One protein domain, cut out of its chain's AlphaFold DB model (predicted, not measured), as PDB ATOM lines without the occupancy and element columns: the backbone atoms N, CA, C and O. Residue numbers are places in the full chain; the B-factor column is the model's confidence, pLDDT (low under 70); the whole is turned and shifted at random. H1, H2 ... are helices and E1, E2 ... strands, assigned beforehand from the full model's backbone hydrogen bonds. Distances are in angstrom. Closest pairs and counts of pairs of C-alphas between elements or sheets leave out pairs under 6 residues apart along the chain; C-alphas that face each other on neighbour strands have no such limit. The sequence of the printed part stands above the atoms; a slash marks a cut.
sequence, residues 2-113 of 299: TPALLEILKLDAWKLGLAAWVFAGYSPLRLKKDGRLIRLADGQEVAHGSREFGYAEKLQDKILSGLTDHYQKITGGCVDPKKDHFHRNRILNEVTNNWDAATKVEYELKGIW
ATOM      1  N   THR A   2     -35.891  26.200 -11.467       84.88
ATOM      2  CA  THR A   2     -35.507  26.880 -12.719       84.88
ATOM      3  C   THR A   2     -35.057  25.870 -13.785       84.88
ATOM      4  O   THR A   2     -34.563  24.796 -13.426       84.88
ATOM      5  N   PRO A   3     -35.187  26.180 -15.093       86.50
ATOM      6  CA  PRO A   3     -34.688  25.309 -16.160       86.50
ATOM      7  C   PRO A   3     -33.199  24.974 -16.004       86.50
ATOM      8  O   PRO A   3     -32.816  23.817 -16.143       86.50
ATOM      9  N   ALA A   4     -32.383  25.957 -15.612       87.00
ATOM     10  CA  ALA A   4     -30.952  25.771 -15.379       87.00
ATOM     11  C   ALA A   4     -30.658  24.791 -14.232       87.00
ATOM     12  O   ALA A   4     -29.785  23.935 -14.363       87.00
ATOM     13  N   LEU A   5     -31.405  24.874 -13.123       87.81
ATOM     14  CA  LEU A   5     -31.267  23.925 -12.020       87.81
ATOM     15  C   LEU A   5     -31.679  22.510 -12.447       87.81
ATOM     16  O   LEU A   5     -30.986  21.549 -12.127       87.81
ATOM     17  N   LEU A   6     -32.755  22.370 -13.224       87.50
ATOM     18  CA  LEU A   6     -33.148  21.072 -13.779       87.50
ATOM     19  C   LEU A   6     -32.070  20.496 -14.702       87.50
ATOM     20  O   LEU A   6     -31.804  19.301 -14.640       87.50
ATOM     21  N   GLU A   7     -31.436  21.315 -15.543       87.38
ATOM     22  CA  GLU A   7     -30.324  20.881 -16.396       87.38
ATOM     23  C   GLU A   7     -29.119  20.390 -15.600       87.38
ATOM     24  O   GLU A   7     -28.559  19.349 -15.931       87.38
ATOM     25  N   ILE A   8     -28.758  21.086 -14.523       89.69
ATOM     26  CA  ILE A   8     -27.697  20.647 -13.612       89.69
ATOM     27  C   ILE A   8     -28.058  19.320 -12.943       89.69
ATOM     28  O   ILE A   8     -27.227  18.415 -12.864       89.69
ATOM     29  N   LEU A   9     -29.301  19.186 -12.472       86.38
ATOM     30  CA  LEU A   9     -29.759  17.963 -11.827       86.38
ATOM     31  C   LEU A   9     -29.792  16.789 -12.817       86.38
ATOM     32  O   LEU A   9     -29.503  15.679 -12.398       86.38
ATOM     33  N   LYS A  10     -30.034  16.996 -14.118       83.50
ATOM     34  CA  LYS A  10     -29.923  15.932 -15.144       83.50
ATOM     35  C   LYS A  10     -28.526  15.316 -15.271       83.50
ATOM     36  O   LYS A  10     -28.393  14.266 -15.887       83.50
ATOM     37  N   LEU A  11     -27.492  15.947 -14.717       82.25
ATOM     38  CA  LEU A  11     -26.138  15.408 -14.730       82.25
ATOM     39  C   LEU A  11     -25.944  14.455 -13.544       82.25
ATOM     40  O   LEU A  11     -25.914  14.893 -12.392       82.25
ATOM     41  N   ASP A  12     -25.761  13.166 -13.830       75.12
ATOM     42  CA  ASP A  12     -25.519  12.139 -12.803       75.12
ATOM     43  C   ASP A  12     -24.143  12.282 -12.136       75.12
ATOM     44  O   ASP A  12     -23.965  11.943 -10.964       75.12
ATOM     45  N   ALA A  13     -23.167  12.826 -12.866       81.62
ATOM     46  CA  ALA A  13     -21.813  13.054 -12.384       81.62
ATOM     47  C   ALA A  13     -21.405  14.520 -12.546       81.62
ATOM     48  O   ALA A  13     -21.608  15.133 -13.597       81.62
ATOM     49  N   TRP A  14     -20.798  15.075 -11.502       85.75
ATOM     50  CA  TRP A  14     -20.329  16.452 -11.441       85.75
ATOM     51  C   TRP A  14     -18.823  16.495 -11.219       85.75
ATOM     52  O   TRP A  14     -18.256  15.705 -10.468       85.75
ATOM     53  N   LYS A  15     -18.185  17.486 -11.835       88.88
ATOM     54  CA  LYS A  15     -16.845  17.923 -11.439       88.88
ATOM     55  C   LYS A  15     -16.941  18.783 -10.186       88.88
ATOM     56  O   LYS A  15     -17.938  19.488 -10.026       88.88
ATOM     57  N   LEU A  16     -15.892  18.825  -9.367       88.25
ATOM     58  CA  LEU A  16     -15.884  19.698  -8.184       88.25
ATOM     59  C   LEU A  16     -16.034  21.175  -8.558       88.25
ATOM     60  O   LEU A  16     -16.770  21.896  -7.893       88.25
ATOM     61  N   GLY A  17     -15.439  21.608  -9.676       91.25
ATOM     62  CA  GLY A  17     -15.642  22.966 -10.187       91.25
ATOM     63  C   GLY A  17     -17.105  23.271 -10.529       91.25
ATOM     64  O   GLY A  17     -17.594  24.354 -10.224       91.25
ATOM     65  N   LEU A  18     -17.831  22.313 -11.122       92.88
ATOM     66  CA  LEU A  18     -19.268  22.467 -11.373       92.88
ATOM     67  C   LEU A  18     -20.030  22.536 -10.048       92.88
ATOM     68  O   LEU A  18     -20.823  23.449  -9.859       92.88
ATOM     69  N   ALA A  19     -19.767  21.604  -9.133       91.62
ATOM     70  CA  ALA A  19     -20.426  21.563  -7.835       91.62
ATOM     71  C   ALA A  19     -20.246  22.877  -7.061       91.62
ATOM     72  O   ALA A  19     -21.220  23.420  -6.551       91.62
ATOM     73  N   ALA A  20     -19.035  23.438  -7.054       92.56
ATOM     74  CA  ALA A  20     -18.739  24.704  -6.394       92.56
ATOM     75  C   ALA A  20     -19.584  25.868  -6.938       92.56
ATOM     76  O   ALA A  20     -20.119  26.650  -6.156       92.56
ATOM     77  N   TRP A  21     -19.782  25.946  -8.259       93.38
ATOM     78  CA  TRP A  21     -20.699  26.925  -8.854       93.38
ATOM     79  C   TRP A  21     -22.149  26.710  -8.420       93.38
ATOM     80  O   TRP A  21     -22.839  27.666  -8.062       93.38
ATOM     81  N   VAL A  22     -22.607  25.457  -8.427       93.50
ATOM     82  CA  VAL A  22     -23.987  25.105  -8.070       93.50
ATOM     83  C   VAL A  22     -24.278  25.448  -6.607       93.50
ATOM     84  O   VAL A  22     -25.335  26.006  -6.305       93.50
ATOM     85  N   PHE A  23     -23.330  25.184  -5.707       90.94
ATOM     86  CA  PHE A  23     -23.432  25.565  -4.300       90.94
ATOM     87  C   PHE A  23     -23.331  27.073  -4.081       90.94
ATOM     88  O   PHE A  23     -24.058  27.603  -3.251       90.94
ATOM     89  N   ALA A  24     -22.537  27.783  -4.889       90.00
ATOM     90  CA  ALA A  24     -22.549  29.245  -4.918       90.00
ATOM     91  C   ALA A  24     -23.878  29.830  -5.447       90.00
ATOM     92  O   ALA A  24     -24.071  31.041  -5.408       90.00
ATOM     93  N   GLY A  25     -24.797  28.993  -5.949       89.56
ATOM     94  CA  GLY A  25     -26.114  29.405  -6.427       89.56
ATOM     95  C   GLY A  25     -26.176  29.719  -7.922       89.56
ATOM     96  O   GLY A  25     -27.139  30.351  -8.363       89.56
ATOM     97  N   TYR A  26     -25.198  29.266  -8.714       91.88
ATOM     98  CA  TYR A  26     -25.078  29.588 -10.139       91.88
ATOM     99  C   TYR A  26     -24.865  28.346 -11.024       91.88
ATOM    100  O   TYR A  26     -24.304  27.334 -10.616       91.88
ATOM    101  N   SER A  27     -25.300  28.430 -12.281       92.19
ATOM    102  CA  SER A  27     -25.009  27.452 -13.330       92.19
ATOM    103  C   SER A  27     -23.897  27.961 -14.245       92.19
ATOM    104  O   SER A  27     -24.085  28.991 -14.904       92.19
ATOM    105  N   PRO A  28     -22.778  27.223 -14.376       91.38
ATOM    106  CA  PRO A  28     -21.710  27.555 -15.310       91.38
ATOM    107  C   PRO A  28     -21.901  26.903 -16.689       91.38
ATOM    108  O   PRO A  28     -21.031  27.034 -17.549       91.38
ATOM    109  N   LEU A  29     -23.009  26.187 -16.933       86.19
ATOM    110  CA  LEU A  29     -23.196  25.384 -18.154       86.19
ATOM    111  C   LEU A  29     -23.128  26.212 -19.449       86.19
ATOM    112  O   LEU A  29     -22.695  25.703 -20.484       86.19
ATOM    113  N   ARG A  30     -23.497  27.497 -19.389       81.50
ATOM    114  CA  ARG A  30     -23.419  28.438 -20.519       81.50
ATOM    115  C   ARG A  30     -22.211  29.372 -20.470       81.50
ATOM    116  O   ARG A  30     -21.954  30.068 -21.450       81.50
ATOM    117  N   LEU A  31     -21.411  29.327 -19.403       83.19
ATOM    118  CA  LEU A  31     -20.284  30.241 -19.209       83.19
ATOM    119  C   LEU A  31     -19.248  30.112 -20.329       83.19
ATOM    120  O   LEU A  31     -18.797  31.112 -20.871       83.19
ATOM    121  N   LYS A  32     -18.914  28.881 -20.736       76.12
ATOM    122  CA  LYS A  32     -17.929  28.639 -21.804       76.12
ATOM    123  C   LYS A  32     -18.431  28.961 -23.213       76.12
ATOM    124  O   LYS A  32     -17.605  29.161 -24.093       76.12
ATOM    125  N   LYS A  33     -19.748  28.930 -23.438       75.75
ATOM    126  CA  LYS A  33     -20.344  29.161 -24.762       75.75
ATOM    127  C   LYS A  33     -20.620  30.643 -24.990       75.75
ATOM    128  O   LYS A  33     -20.198  31.190 -26.000       75.75
ATOM    129  N   ASP A  34     -21.258  31.278 -24.009       79.25
ATOM    130  CA  ASP A  34     -21.848  32.608 -24.177       79.25
ATOM    131  C   ASP A  34     -21.268  33.638 -23.189       79.25
ATOM    132  O   ASP A  34     -21.683  34.796 -23.195       79.25
ATOM    133  N   GLY A  35     -20.352  33.234 -22.297       77.69
ATOM    134  CA  GLY A  35     -19.794  34.111 -21.260       77.69
ATOM    135  C   GLY A  35     -20.782  34.471 -20.145       77.69
ATOM    136  O   GLY A  35     -20.566  35.449 -19.431       77.69
ATOM    137  N   ARG A  36     -21.884  33.720 -20.001       81.81
ATOM    138  CA  ARG A  36     -22.970  34.021 -19.052       81.81
ATOM    139  C   ARG A  36     -23.093  32.952 -17.975       81.81
ATOM    140  O   ARG A  36     -23.186  31.761 -18.284       81.81
ATOM    141  N   LEU A  37     -23.139  33.393 -16.720       89.75
ATOM    142  CA  LEU A  37     -23.614  32.579 -15.599       89.75
ATOM    143  C   LEU A  37     -25.134  32.686 -15.514       89.75
ATOM    144  O   LEU A  37     -25.696  33.726 -15.841       89.75
ATOM    145  N   ILE A  38     -25.803  31.635 -15.048       89.50
ATOM    146  CA  ILE A  38     -27.237  31.703 -14.736       89.50
ATOM    147  C   ILE A  38     -27.420  31.563 -13.232       89.50
ATOM    148  O   ILE A  38     -26.992  30.563 -12.659       89.50
ATOM    149  N   ARG A  39     -28.090  32.517 -12.590       88.69
ATOM    150  CA  ARG A  39     -28.468  32.405 -11.180       88.69
ATOM    151  C   ARG A  39     -29.554  31.347 -11.015       88.69
ATOM    152  O   ARG A  39     -30.586  31.383 -11.678       88.69
ATOM    153  N   LEU A  40     -29.343  30.386 -10.121       89.25
ATOM    154  CA  LEU A  40     -30.254  29.248  -9.953       89.25
ATOM    155  C   LEU A  40     -31.573  29.626  -9.277       89.25
ATOM    156  O   LEU A  40     -32.564  28.925  -9.484       89.25
ATOM    157  N   ALA A  41     -31.581  30.716  -8.502       85.31
ATOM    158  CA  ALA A  41     -32.746  31.211  -7.767       85.31
ATOM    159  C   ALA A  41     -33.923  31.553  -8.684       85.31
ATOM    160  O   ALA A  41     -35.056  31.154  -8.420       85.31
ATOM    161  N   ASP A  42     -33.637  32.239  -9.784       83.75
ATOM    162  CA  ASP A  42     -34.639  32.840 -10.662       83.75
ATOM    163  C   ASP A  42     -34.335  32.676 -12.157       83.75
ATOM    164  O   ASP A  42     -35.169  33.011 -12.994       83.75
ATOM    165  N   GLY A  43     -33.181  32.109 -12.515       86.69
ATOM    166  CA  GLY A  43     -32.786  31.878 -13.900       86.69
ATOM    167  C   GLY A  43     -32.228  33.116 -14.600       86.69
ATOM    168  O   GLY A  43     -32.031  33.064 -15.813       86.69
ATOM    169  N   GLN A  44     -31.971  34.212 -13.876       88.62
ATOM    170  CA  GLN A  44     -31.406  35.418 -14.475       88.62
ATOM    171  C   GLN A  44     -29.970  35.191 -14.954       88.62
ATOM    172  O   GLN A  44     -29.172  34.511 -14.306       88.62
ATOM    173  N   GLU A  45     -29.645  35.782 -16.101       91.56
ATOM    174  CA  GLU A  45     -28.296  35.748 -16.653       91.56
ATOM    175  C   GLU A  45     -27.431  36.837 -16.014       91.56
ATOM    176  O   GLU A  45     -27.790  38.012 -15.987       91.56
ATOM    177  N   VAL A  46     -26.261  36.433 -15.533       88.38
ATOM    178  CA  VAL A  46     -25.263  37.304 -14.926       88.38
ATOM    179  C   VAL A  46     -24.102  37.446 -15.901       88.38
ATOM    180  O   VAL A  46     -23.426  36.472 -16.249       88.38
ATOM    181  N   ALA A  47     -23.893  38.675 -16.367       84.50
ATOM    182  CA  ALA A  47     -22.835  39.001 -17.308       84.50
ATOM    183  C   ALA A  47     -21.457  38.996 -16.633       84.50
ATOM    184  O   ALA A  47     -21.288  39.501 -15.515       84.50
ATOM    185  N   HIS A  48     -20.467  38.475 -17.355       82.94
ATOM    186  CA  HIS A  48     -19.061  38.543 -16.976       82.94
ATOM    187  C   HIS A  48     -18.611  39.999 -16.772       82.94
ATOM    188  O   HIS A  48     -18.902  40.868 -17.592       82.94
ATOM    189  N   GLY A  49     -17.905  40.270 -15.670       81.44
ATOM    190  CA  GLY A  49     -17.449  41.617 -15.295       81.44
ATOM    191  C   GLY A  49     -18.452  42.443 -14.479       81.44
ATOM    192  O   GLY A  49     -18.112  43.528 -14.013       81.44
ATOM    193  N   SER A  50     -19.669  41.940 -14.249       88.44
ATOM    194  CA  SER A  50     -20.593  42.559 -13.294       88.44
ATOM    195  C   SER A  50     -20.113  42.384 -11.845       88.44
ATOM    196  O   SER A  50     -19.371  41.457 -11.512       88.44
ATOM    197  N   ARG A  51     -20.576  43.261 -10.942       88.44
ATOM    198  CA  ARG A  51     -20.269  43.150  -9.504       88.44
ATOM    199  C   ARG A  51     -20.765  41.828  -8.914       88.44
ATOM    200  O   ARG A  51     -20.083  41.248  -8.074       88.44
ATOM    201  N   GLU A  52     -21.928  41.360  -9.366       88.88
ATOM    202  CA  GLU A  52     -22.488  40.068  -8.960       88.88
ATOM    203  C   GLU A  52     -21.600  38.907  -9.417       88.88
ATOM    204  O   GLU A  52     -21.275  38.043  -8.609       88.88
ATOM    205  N   PHE A  53     -21.128  38.929 -10.667       89.50
ATOM    206  CA  PHE A  53     -20.208  37.915 -11.181       89.50
ATOM    207  C   PHE A  53     -18.940  37.805 -10.324       89.50
ATOM    208  O   PHE A  53     -18.568  36.713  -9.907       89.50
ATOM    209  N   GLY A  54     -18.321  38.940  -9.983       87.88
ATOM    210  CA  GLY A  54     -17.117  38.947  -9.147       87.88
ATOM    211  C   GLY A  54     -17.355  38.463  -7.710       87.88
ATOM    212  O   GLY A  54     -16.441  37.931  -7.080       87.88
ATOM    213  N   TYR A  55     -18.566  38.629  -7.169       89.38
ATOM    214  CA  TYR A  55     -18.940  38.015  -5.890       89.38
ATOM    215  C   TYR A  55     -19.094  36.497  -6.034       89.38
ATOM    216  O   TYR A  55     -18.547  35.742  -5.228       89.38
ATOM    217  N   ALA A  56     -19.787  36.062  -7.087       88.50
ATOM    218  CA  ALA A  56     -20.038  34.659  -7.374       88.50
ATOM    219  C   ALA A  56     -18.736  33.866  -7.589       88.50
ATOM    220  O   ALA A  56     -18.598  32.784  -7.027       88.50
ATOM    221  N   GLU A  57     -17.754  34.421  -8.311       92.62
ATOM    222  CA  GLU A  57     -16.427  33.805  -8.480       92.62
ATOM    223  C   GLU A  57     -15.699  33.624  -7.150       92.62
ATOM    224  O   GLU A  57     -15.248  32.525  -6.833       92.62
ATOM    225  N   LYS A  58     -15.640  34.671  -6.317       91.00
ATOM    226  CA  LYS A  58     -14.978  34.587  -5.004       91.00
ATOM    227  C   LYS A  58     -15.609  33.522  -4.116       91.00
ATOM    228  O   LYS A  58     -14.900  32.844  -3.374       91.00
ATOM    229  N   LEU A  59     -16.935  33.402  -4.156       89.12
ATOM    230  CA  LEU A  59     -17.652  32.380  -3.406       89.12
ATOM    231  C   LEU A  59     -17.371  30.983  -3.973       89.12
ATOM    232  O   LEU A  59     -17.039  30.070  -3.218       89.12
ATOM    233  N   GLN A  60     -17.425  30.831  -5.296       91.88
ATOM    234  CA  GLN A  60     -17.103  29.575  -5.962       91.88
ATOM    235  C   GLN A  60     -15.677  29.114  -5.653       91.88
ATOM    236  O   GLN A  60     -15.480  27.929  -5.400       91.88
ATOM    237  N   ASP A  61     -14.680  29.996  -5.666       92.19
ATOM    238  CA  ASP A  61     -13.286  29.626  -5.404       92.19
ATOM    239  C   ASP A  61     -13.081  29.143  -3.969       92.19
ATOM    240  O   ASP A  61     -12.421  28.125  -3.740       92.19
ATOM    241  N   LYS A  62     -13.718  29.809  -2.998       89.44
ATOM    242  CA  LYS A  62     -13.719  29.358  -1.600       89.44
ATOM    243  C   LYS A  62     -14.327  27.961  -1.461       89.44
ATOM    244  O   LYS A  62     -13.720  27.094  -0.833       89.44
ATOM    245  N   ILE A  63     -15.503  27.736  -2.054       89.50
ATOM    246  CA  ILE A  63     -16.189  26.435  -2.000       89.50
ATOM    247  C   ILE A  63     -15.356  25.364  -2.710       89.50
ATOM    248  O   ILE A  63     -15.233  24.251  -2.205       89.50
ATOM    249  N   LEU A  64     -14.754  25.690  -3.856       91.88
ATOM    250  CA  LEU A  64     -13.931  24.760  -4.623       91.88
ATOM    251  C   LEU A  64     -12.694  24.312  -3.847       91.88
ATOM    252  O   LEU A  64     -12.379  23.123  -3.864       91.88
ATOM    253  N   SER A  65     -12.016  25.238  -3.164       89.31
ATOM    254  CA  SER A  65     -10.882  24.903  -2.298       89.31
ATOM    255  C   SER A  65     -11.314  23.922  -1.209       89.31
ATOM    256  O   SER A  65     -10.719  22.859  -1.081       89.31
ATOM    257  N   GLY A  66     -12.411  24.223  -0.501       87.44
ATOM    258  CA  GLY A  66     -12.935  23.342   0.545       87.44
ATOM    259  C   GLY A  66     -13.345  21.961   0.023       87.44
ATOM    260  O   GLY A  66     -12.985  20.947   0.614       87.44
ATOM    261  N   LEU A  67     -14.032  21.911  -1.125       86.06
ATOM    262  CA  LEU A  67     -14.421  20.660  -1.783       86.06
ATOM    263  C   LEU A  67     -13.193  19.833  -2.159       86.06
ATOM    264  O   LEU A  67     -13.187  18.622  -1.971       86.06
ATOM    265  N   THR A  68     -12.168  20.480  -2.711       88.38
ATOM    266  CA  THR A  68     -10.952  19.801  -3.165       88.38
ATOM    267  C   THR A  68     -10.201  19.212  -1.978       88.38
ATOM    268  O   THR A  68      -9.895  18.023  -2.002       88.38
ATOM    269  N   ASP A  69      -9.989  19.991  -0.915       85.12
ATOM    270  CA  ASP A  69      -9.310  19.526   0.300       85.12
ATOM    271  C   ASP A  69     -10.063  18.354   0.951       85.12
ATOM    272  O   ASP A  69      -9.455  17.360   1.353       85.12
ATOM    273  N   HIS A  70     -11.396  18.438   1.025       82.81
ATOM    274  CA  HIS A  70     -12.243  17.369   1.566       82.81
ATOM    275  C   HIS A  70     -12.140  16.089   0.735       82.81
ATOM    276  O   HIS A  70     -11.870  15.008   1.260       82.81
ATOM    277  N   TYR A  71     -12.283  16.203  -0.585       78.50
ATOM    278  CA  TYR A  71     -12.226  15.047  -1.473       78.50
ATOM    279  C   TYR A  71     -10.826  14.433  -1.555       78.50
ATOM    280  O   TYR A  71     -10.721  13.214  -1.679       78.50
ATOM    281  N   GLN A  72      -9.752  15.216  -1.431       80.25
ATOM    282  CA  GLN A  72      -8.389  14.683  -1.327       80.25
ATOM    283  C   GLN A  72      -8.211  13.835  -0.064       80.25
ATOM    284  O   GLN A  72      -7.655  12.739  -0.140       80.25
ATOM    285  N   LYS A  73      -8.745  14.287   1.079       76.44
ATOM    286  CA  LYS A  73      -8.723  13.509   2.328       76.44
ATOM    287  C   LYS A  73      -9.491  12.195   2.195       76.44
ATOM    288  O   LYS A  73      -8.966  11.155   2.575       76.44
ATOM    289  N   ILE A  74     -10.695  12.226   1.620       70.38
ATOM    290  CA  ILE A  74     -11.529  11.022   1.453       70.38
ATOM    291  C   ILE A  74     -10.910  10.036   0.457       70.38
ATOM    292  O   ILE A  74     -10.997   8.827   0.645       70.38
ATOM    293  N   THR A  75     -10.325  10.532  -0.633       68.88
ATOM    294  CA  THR A  75      -9.780   9.672  -1.696       68.88
ATOM    295  C   THR A  75      -8.347   9.207  -1.432       68.88
ATOM    296  O   THR A  75      -7.875   8.313  -2.129       68.88
ATOM    297  N   GLY A  76      -7.652   9.791  -0.449       69.62
ATOM    298  CA  GLY A  76      -6.254   9.479  -0.140       69.62
ATOM    299  C   GLY A  76      -5.278   9.843  -1.266       69.62
ATOM    300  O   GLY A  76      -4.173   9.305  -1.315       69.62
ATOM    301  N   GLY A  77      -5.682  10.718  -2.195       73.44
ATOM    302  CA  GLY A  77      -4.941  11.009  -3.420       73.44
ATOM    303  C   GLY A  77      -5.179  12.415  -3.970       73.44
ATOM    304  O   GLY A  77      -5.974  13.194  -3.448       73.44
ATOM    305  N   CYS A  78      -4.455  12.750  -5.039       76.50
ATOM    306  CA  CYS A  78      -4.593  14.038  -5.713       76.50
ATOM    307  C   CYS A  78      -5.909  14.081  -6.499       76.50
ATOM    308  O   CYS A  78      -6.108  13.280  -7.408       76.50
ATOM    309  N   VAL A  79      -6.764  15.051  -6.177       77.25
ATOM    310  CA  VAL A  79      -8.012  15.327  -6.900       77.25
ATOM    311  C   VAL A  79      -7.802  16.515  -7.832       77.25
ATOM    312  O   VAL A  79      -7.375  17.581  -7.384       77.25
ATOM    313  N   ASP A  80      -8.111  16.345  -9.117       82.00
ATOM    314  CA  ASP A  80      -8.147  17.418 -10.112       82.00
ATOM    315  C   ASP A  80      -9.590  17.951 -10.241       82.00
ATOM    316  O   ASP A  80     -10.431  17.337 -10.915       82.00
ATOM    317  N   PRO A  81      -9.903  19.135  -9.676       79.50
ATOM    318  CA  PRO A  81     -11.259  19.685  -9.662       79.50
ATOM    319  C   PRO A  81     -11.852  19.968 -11.051       79.50
ATOM    320  O   PRO A  81     -13.063  20.189 -11.175       79.50
ATOM    321  N   LYS A  82     -11.018  20.001 -12.102       77.81
ATOM    322  CA  LYS A  82     -11.426  20.265 -13.489       77.81
ATOM    323  C   LYS A  82     -11.573  18.990 -14.317       77.81
ATOM    324  O   LYS A  82     -12.191  19.058 -15.390       77.81
ATOM    325  N   LYS A  83     -11.029  17.854 -13.874       75.25
ATOM    326  CA  LYS A  83     -11.058  16.584 -14.620       75.25
ATOM    327  C   LYS A  83     -11.868  15.504 -13.928       75.25
ATOM    328  O   LYS A  83     -12.610  14.809 -14.622       75.25
ATOM    329  N   ASP A  84     -11.775  15.408 -12.611       74.38
ATOM    330  CA  ASP A  84     -12.390  14.318 -11.868       74.38
ATOM    331  C   ASP A  84     -13.897  14.516 -11.757       74.38
ATOM    332  O   ASP A  84     -14.388  15.630 -11.559       74.38
ATOM    333  N   HIS A  85     -14.632  13.417 -11.926       79.88
ATOM    334  CA  HIS A  85     -16.085  13.393 -11.847       79.88
ATOM    335  C   HIS A  85     -16.515  12.519 -10.679       79.88
ATOM    336  O   HIS A  85     -16.064  11.384 -10.533       79.88
ATOM    337  N   PHE A  86     -17.447  13.035  -9.892       76.38
ATOM    338  CA  PHE A  86     -18.040  12.341  -8.764       76.38
ATOM    339  C   PHE A  86     -19.549  12.289  -8.942       76.38
ATOM    340  O   PHE A  86     -20.152  13.189  -9.528       76.38
ATOM    341  N   HIS A  87     -20.174  11.233  -8.430       79.25
ATOM    342  CA  HIS A  87     -21.624  11.109  -8.476       79.25
ATOM    343  C   HIS A  87     -22.274  12.304  -7.769       79.25
ATOM    344  O   HIS A  87     -21.945  12.592  -6.616       79.25
ATOM    345  N   ARG A  88     -23.230  12.972  -8.420       85.38
ATOM    346  CA  ARG A  88     -23.901  14.169  -7.896       85.38
ATOM    347  C   ARG A  88     -24.393  13.965  -6.467       85.38
ATOM    348  O   ARG A  88     -24.050  14.733  -5.579       85.38
ATOM    349  N   ASN A  89     -25.170  12.903  -6.237       82.25
ATOM    350  CA  ASN A  89     -25.748  12.629  -4.914       82.25
ATOM    351  C   ASN A  89     -24.683  12.363  -3.844       82.25
ATOM    352  O   ASN A  89     -24.949  12.617  -2.678       82.25
ATOM    353  N   ARG A  90     -23.485  11.894  -4.230       79.88
ATOM    354  CA  ARG A  90     -22.367  11.755  -3.295       79.88
ATOM    355  C   ARG A  90     -21.875  13.133  -2.877       79.88
ATOM    356  O   ARG A  90     -21.777  13.378  -1.690       79.88
ATOM    357  N   ILE A  91     -21.658  14.050  -3.823       83.94
ATOM    358  CA  ILE A  91     -21.253  15.426  -3.496       83.94
ATOM    359  C   ILE A  91     -22.289  16.118  -2.611       83.94
ATOM    360  O   ILE A  91     -21.912  16.732  -1.621       83.94
ATOM    361  N   LEU A  92     -23.576  15.978  -2.933       86.12
ATOM    362  CA  LEU A  92     -24.653  16.540  -2.114       86.12
ATOM    363  C   LEU A  92     -24.643  15.959  -0.698       86.12
ATOM    364  O   LEU A  92     -24.641  16.722   0.255       86.12
ATOM    365  N   ASN A  93     -24.567  14.634  -0.556       80.88
ATOM    366  CA  ASN A  93     -24.517  13.999   0.759       80.88
ATOM    367  C   ASN A  93     -23.276  14.406   1.559       80.88
ATOM    368  O   ASN A  93     -23.385  14.687   2.746       80.88
ATOM    369  N   GLU A  94     -22.109  14.458   0.911       78.88
ATOM    370  CA  GLU A  94     -20.872  14.880   1.563       78.88
ATOM    371  C   GLU A  94     -20.999  16.295   2.116       78.88
ATOM    372  O   GLU A  94     -20.683  16.526   3.274       78.88
ATOM    373  N   VAL A  95     -21.522  17.223   1.315       80.69
ATOM    374  CA  VAL A  95     -21.693  18.627   1.708       80.69
ATOM    375  C   VAL A  95     -22.747  18.803   2.791       80.69
ATOM    376  O   VAL A  95     -22.566  19.625   3.682       80.69
ATOM    377  N   THR A  96     -23.848  18.060   2.714       78.56
ATOM    378  CA  THR A  96     -24.971  18.222   3.640       78.56
ATOM    379  C   THR A  96     -24.740  17.515   4.975       78.56
ATOM    380  O   THR A  96     -25.095  18.076   6.004       78.56
ATOM    381  N   ASN A  97     -24.137  16.321   4.971       72.94
ATOM    382  CA  ASN A  97     -24.106  15.440   6.146       72.94
ATOM    383  C   ASN A  97     -22.699  15.134   6.677       72.94
ATOM    384  O   ASN A  97     -22.555  14.866   7.865       72.94
ATOM    385  N   ASN A  98     -21.665  15.166   5.829       66.12
ATOM    386  CA  ASN A  98     -20.318  14.688   6.188       66.12
ATOM    387  C   ASN A  98     -19.255  15.797   6.187       66.12
ATOM    388  O   ASN A  98     -18.068  15.529   6.390       66.12
ATOM    389  N   TRP A  99     -19.655  17.039   5.916       70.62
ATOM    390  CA  TRP A  99     -18.740  18.163   5.844       70.62
ATOM    391  C   TRP A  99     -18.516  18.739   7.240       70.62
ATOM    392  O   TRP A  99     -19.448  19.189   7.901       70.62
ATOM    393  N   ASP A 100     -17.259  18.744   7.681       63.06
ATOM    394  CA  ASP A 100     -16.875  19.217   9.010       63.06
ATOM    395  C   ASP A 100     -17.104  20.735   9.182       63.06
ATOM    396  O   ASP A 100     -16.588  21.570   8.420       63.06
ATOM    397  N   ALA A 101     -17.840  21.075  10.243       53.09
ATOM    398  CA  ALA A 101     -18.153  22.426  10.702       53.09
ATOM    399  C   ALA A 101     -16.905  23.289  10.990       53.09
ATOM    400  O   ALA A 101     -16.948  24.517  10.963       53.09
ATOM    401  N   ALA A 102     -15.739  22.674  11.210       49.44
ATOM    402  CA  ALA A 102     -14.495  23.403  11.463       49.44
ATOM    403  C   ALA A 102     -13.964  24.211  10.254       49.44
ATOM    404  O   ALA A 102     -13.009  24.986  10.384       49.44
ATOM    405  N   THR A 103     -14.547  24.053   9.062       56.44
ATOM    406  CA  THR A 103     -14.116  24.776   7.857       56.44
ATOM    407  C   THR A 103     -14.870  26.101   7.676       56.44
ATOM    408  O   THR A 103     -16.092  26.163   7.750       56.44
ATOM    409  N   LYS A 104     -14.149  27.188   7.342       49.59
ATOM    410  CA  LYS A 104     -14.695  28.554   7.114       49.59
ATOM    411  C   LYS A 104     -15.802  28.655   6.043       49.59
ATOM    412  O   LYS A 104     -16.349  29.734   5.839       49.59
ATOM    413  N   VAL A 105     -16.093  27.564   5.338       57.31
ATOM    414  CA  VAL A 105     -17.081  27.460   4.257       57.31
ATOM    415  C   VAL A 105     -18.467  27.053   4.791       57.31
ATOM    416  O   VAL A 105     -19.462  27.333   4.132       57.31
ATOM    417  N   GLU A 106     -18.568  26.485   6.000       54.62
ATOM    418  CA  GLU A 106     -19.843  26.023   6.582       54.62
ATOM    419  C   GLU A 106     -20.902  27.142   6.651       54.62
ATOM    420  O   GLU A 106     -22.056  26.932   6.287       54.62
ATOM    421  N   TYR A 107     -20.516  28.362   7.040       52.09
ATOM    422  CA  TYR A 107     -21.436  29.509   7.088       52.09
ATOM    423  C   TYR A 107     -21.980  29.915   5.712       52.09
ATOM    424  O   TYR A 107     -23.101  30.406   5.630       52.09
ATOM    425  N   GLU A 108     -21.206  29.704   4.648       58.91
ATOM    426  CA  GLU A 108     -21.583  30.052   3.272       58.91
ATOM    427  C   GLU A 108     -22.445  28.951   2.624       58.91
ATOM    428  O   GLU A 108     -23.172  29.214   1.669       58.91
ATOM    429  N   LEU A 109     -22.381  27.717   3.146       64.38
ATOM    430  CA  LEU A 109     -23.157  26.559   2.676       64.38
ATOM    431  C   LEU A 109     -24.370  26.229   3.561       64.38
ATOM    432  O   LEU A 109     -25.162  25.355   3.198       64.38
ATOM    433  N   LYS A 110     -24.544  26.917   4.699       55.19
ATOM    434  CA  LYS A 110     -25.702  26.752   5.587       55.19
ATOM    435  C   LYS A 110     -26.993  27.085   4.840       55.19
ATOM    436  O   LYS A 110     -27.343  28.243   4.643       55.19
ATOM    437  N   GLY A 111     -27.707  26.030   4.452       62.00
ATOM    438  CA  GLY A 111     -28.971  26.112   3.730       62.00
ATOM    439  C   GLY A 111     -28.780  26.206   2.219       62.00
ATOM    440  O   GLY A 111     -28.993  27.261   1.619       62.00
ATOM    441  N   ILE A 112     -28.455  25.078   1.578       80.94
ATOM    442  CA  ILE A 112     -28.597  24.927   0.123       80.94
ATOM    443  C   ILE A 112     -30.096  25.022  -0.204       80.94
ATOM    444  O   ILE A 112     -30.802  24.022  -0.268       80.94
ATOM    445  N   TRP A 113     -30.593  26.244  -0.399       82.25
ATOM    446  CA  TRP A 113     -32.026  26.573  -0.442       82.25
ATOM    447  C   TRP A 113     -32.834  25.781  -1.482       82.25
ATOM    448  O   TRP A 113     -34.055  25.657  -1.379       82.25
TER     449      TRP A 113
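AT A GLANCE: This is residues 2 to 113 of the 299 residues of an uncharacterized protein of Gammaproteobacteria bacterium TMED163 (UniProt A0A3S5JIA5). One long helix, H4, runs along one side of the domain and makes its longest axis, and the short helix H2 crosses it near the middle as the core. Two small antiparallel sheets lie toward the two ends of that axis, the hairpin E2 and E3 by the first part of H4 and the pair E1 and E4 by H2 and H5; H1, H5 and H6 gather loosely round H2. The printed part has 112 residues, with six named helices and four named strands in the order H1 E1 H2 H3 E2 E3 H4 E4 H5 H6, and its class is mostly helix. It is compact, with a radius of gyration of the C-alphas of 13.6 A, and spans 37 by 27 by 24 A.

HOW THE PARTS SIT: E2, residues 36 to 39, and E3, residues 45 to 47, form a hairpin; N 46 and O 37 are 2.8 A apart, within hydrogen-bond range. Residues 26 to 27 pair antiparallel with residues 38 to 39 of E2. The closest C-alphas of E3 and H4, residues 51 to 75, are those of Val 46 and Phe 53, 6.3 A apart. H2, residues 16 to 23, touches H4 at a steep tilt of 53 degrees, opposite ways, closest at the C-alphas of Ala 20 and Leu 64, 5.1 A. H5, residues 88 to 98, is close to H2 but not clearly touching, with the C-alphas of Ala 19 and Ile 91 7.6 A apart. H6, residues 106 to 109, is likewise close to H2 but not clearly touching, at the C-alphas of Phe 23 and Leu 109, 7.1 A. H1, residues 3 to 9, is near H2, with 5 pairs of C-alphas within 10 A. E1, residues 13 to 15, and E4, residues 85 to 87, are antiparallel neighbours; N 14 and O 86 are 2.8 A apart, within hydrogen-bond range. H3, residues 31 to 34, has its C-alpha of Leu 31 5.4 A from that of Leu 37 in E2. In H1, H2, H4 and H5 every O i to N i+4 pair is within hydrogen-bond range; H3 and H6 are too short for such a pair.

IN THESE COORDINATES: H1 begins at C-alpha 3, (-34.688, 25.309, -16.160), and is 9.9 A long. H4 runs 35.9 A from C-alpha 51, (-20.269, 43.150, -9.504), to C-alpha 75, (-9.780, 9.672, -1.696). H5 measures 14.5 A, H2 10.3 A and E2 9.7 A. H6 ends at C-alpha 109, (-23.157, 26.559, 2.676).

THE WHOLE: The C-alphas farthest apart, those of Gln 44 and Gly 76, are 38.9 A apart. The printed part has no cut and no long link. Its mean pLDDT is 81.3, with residues 75 to 76, 98 and 100 to 111 under 70.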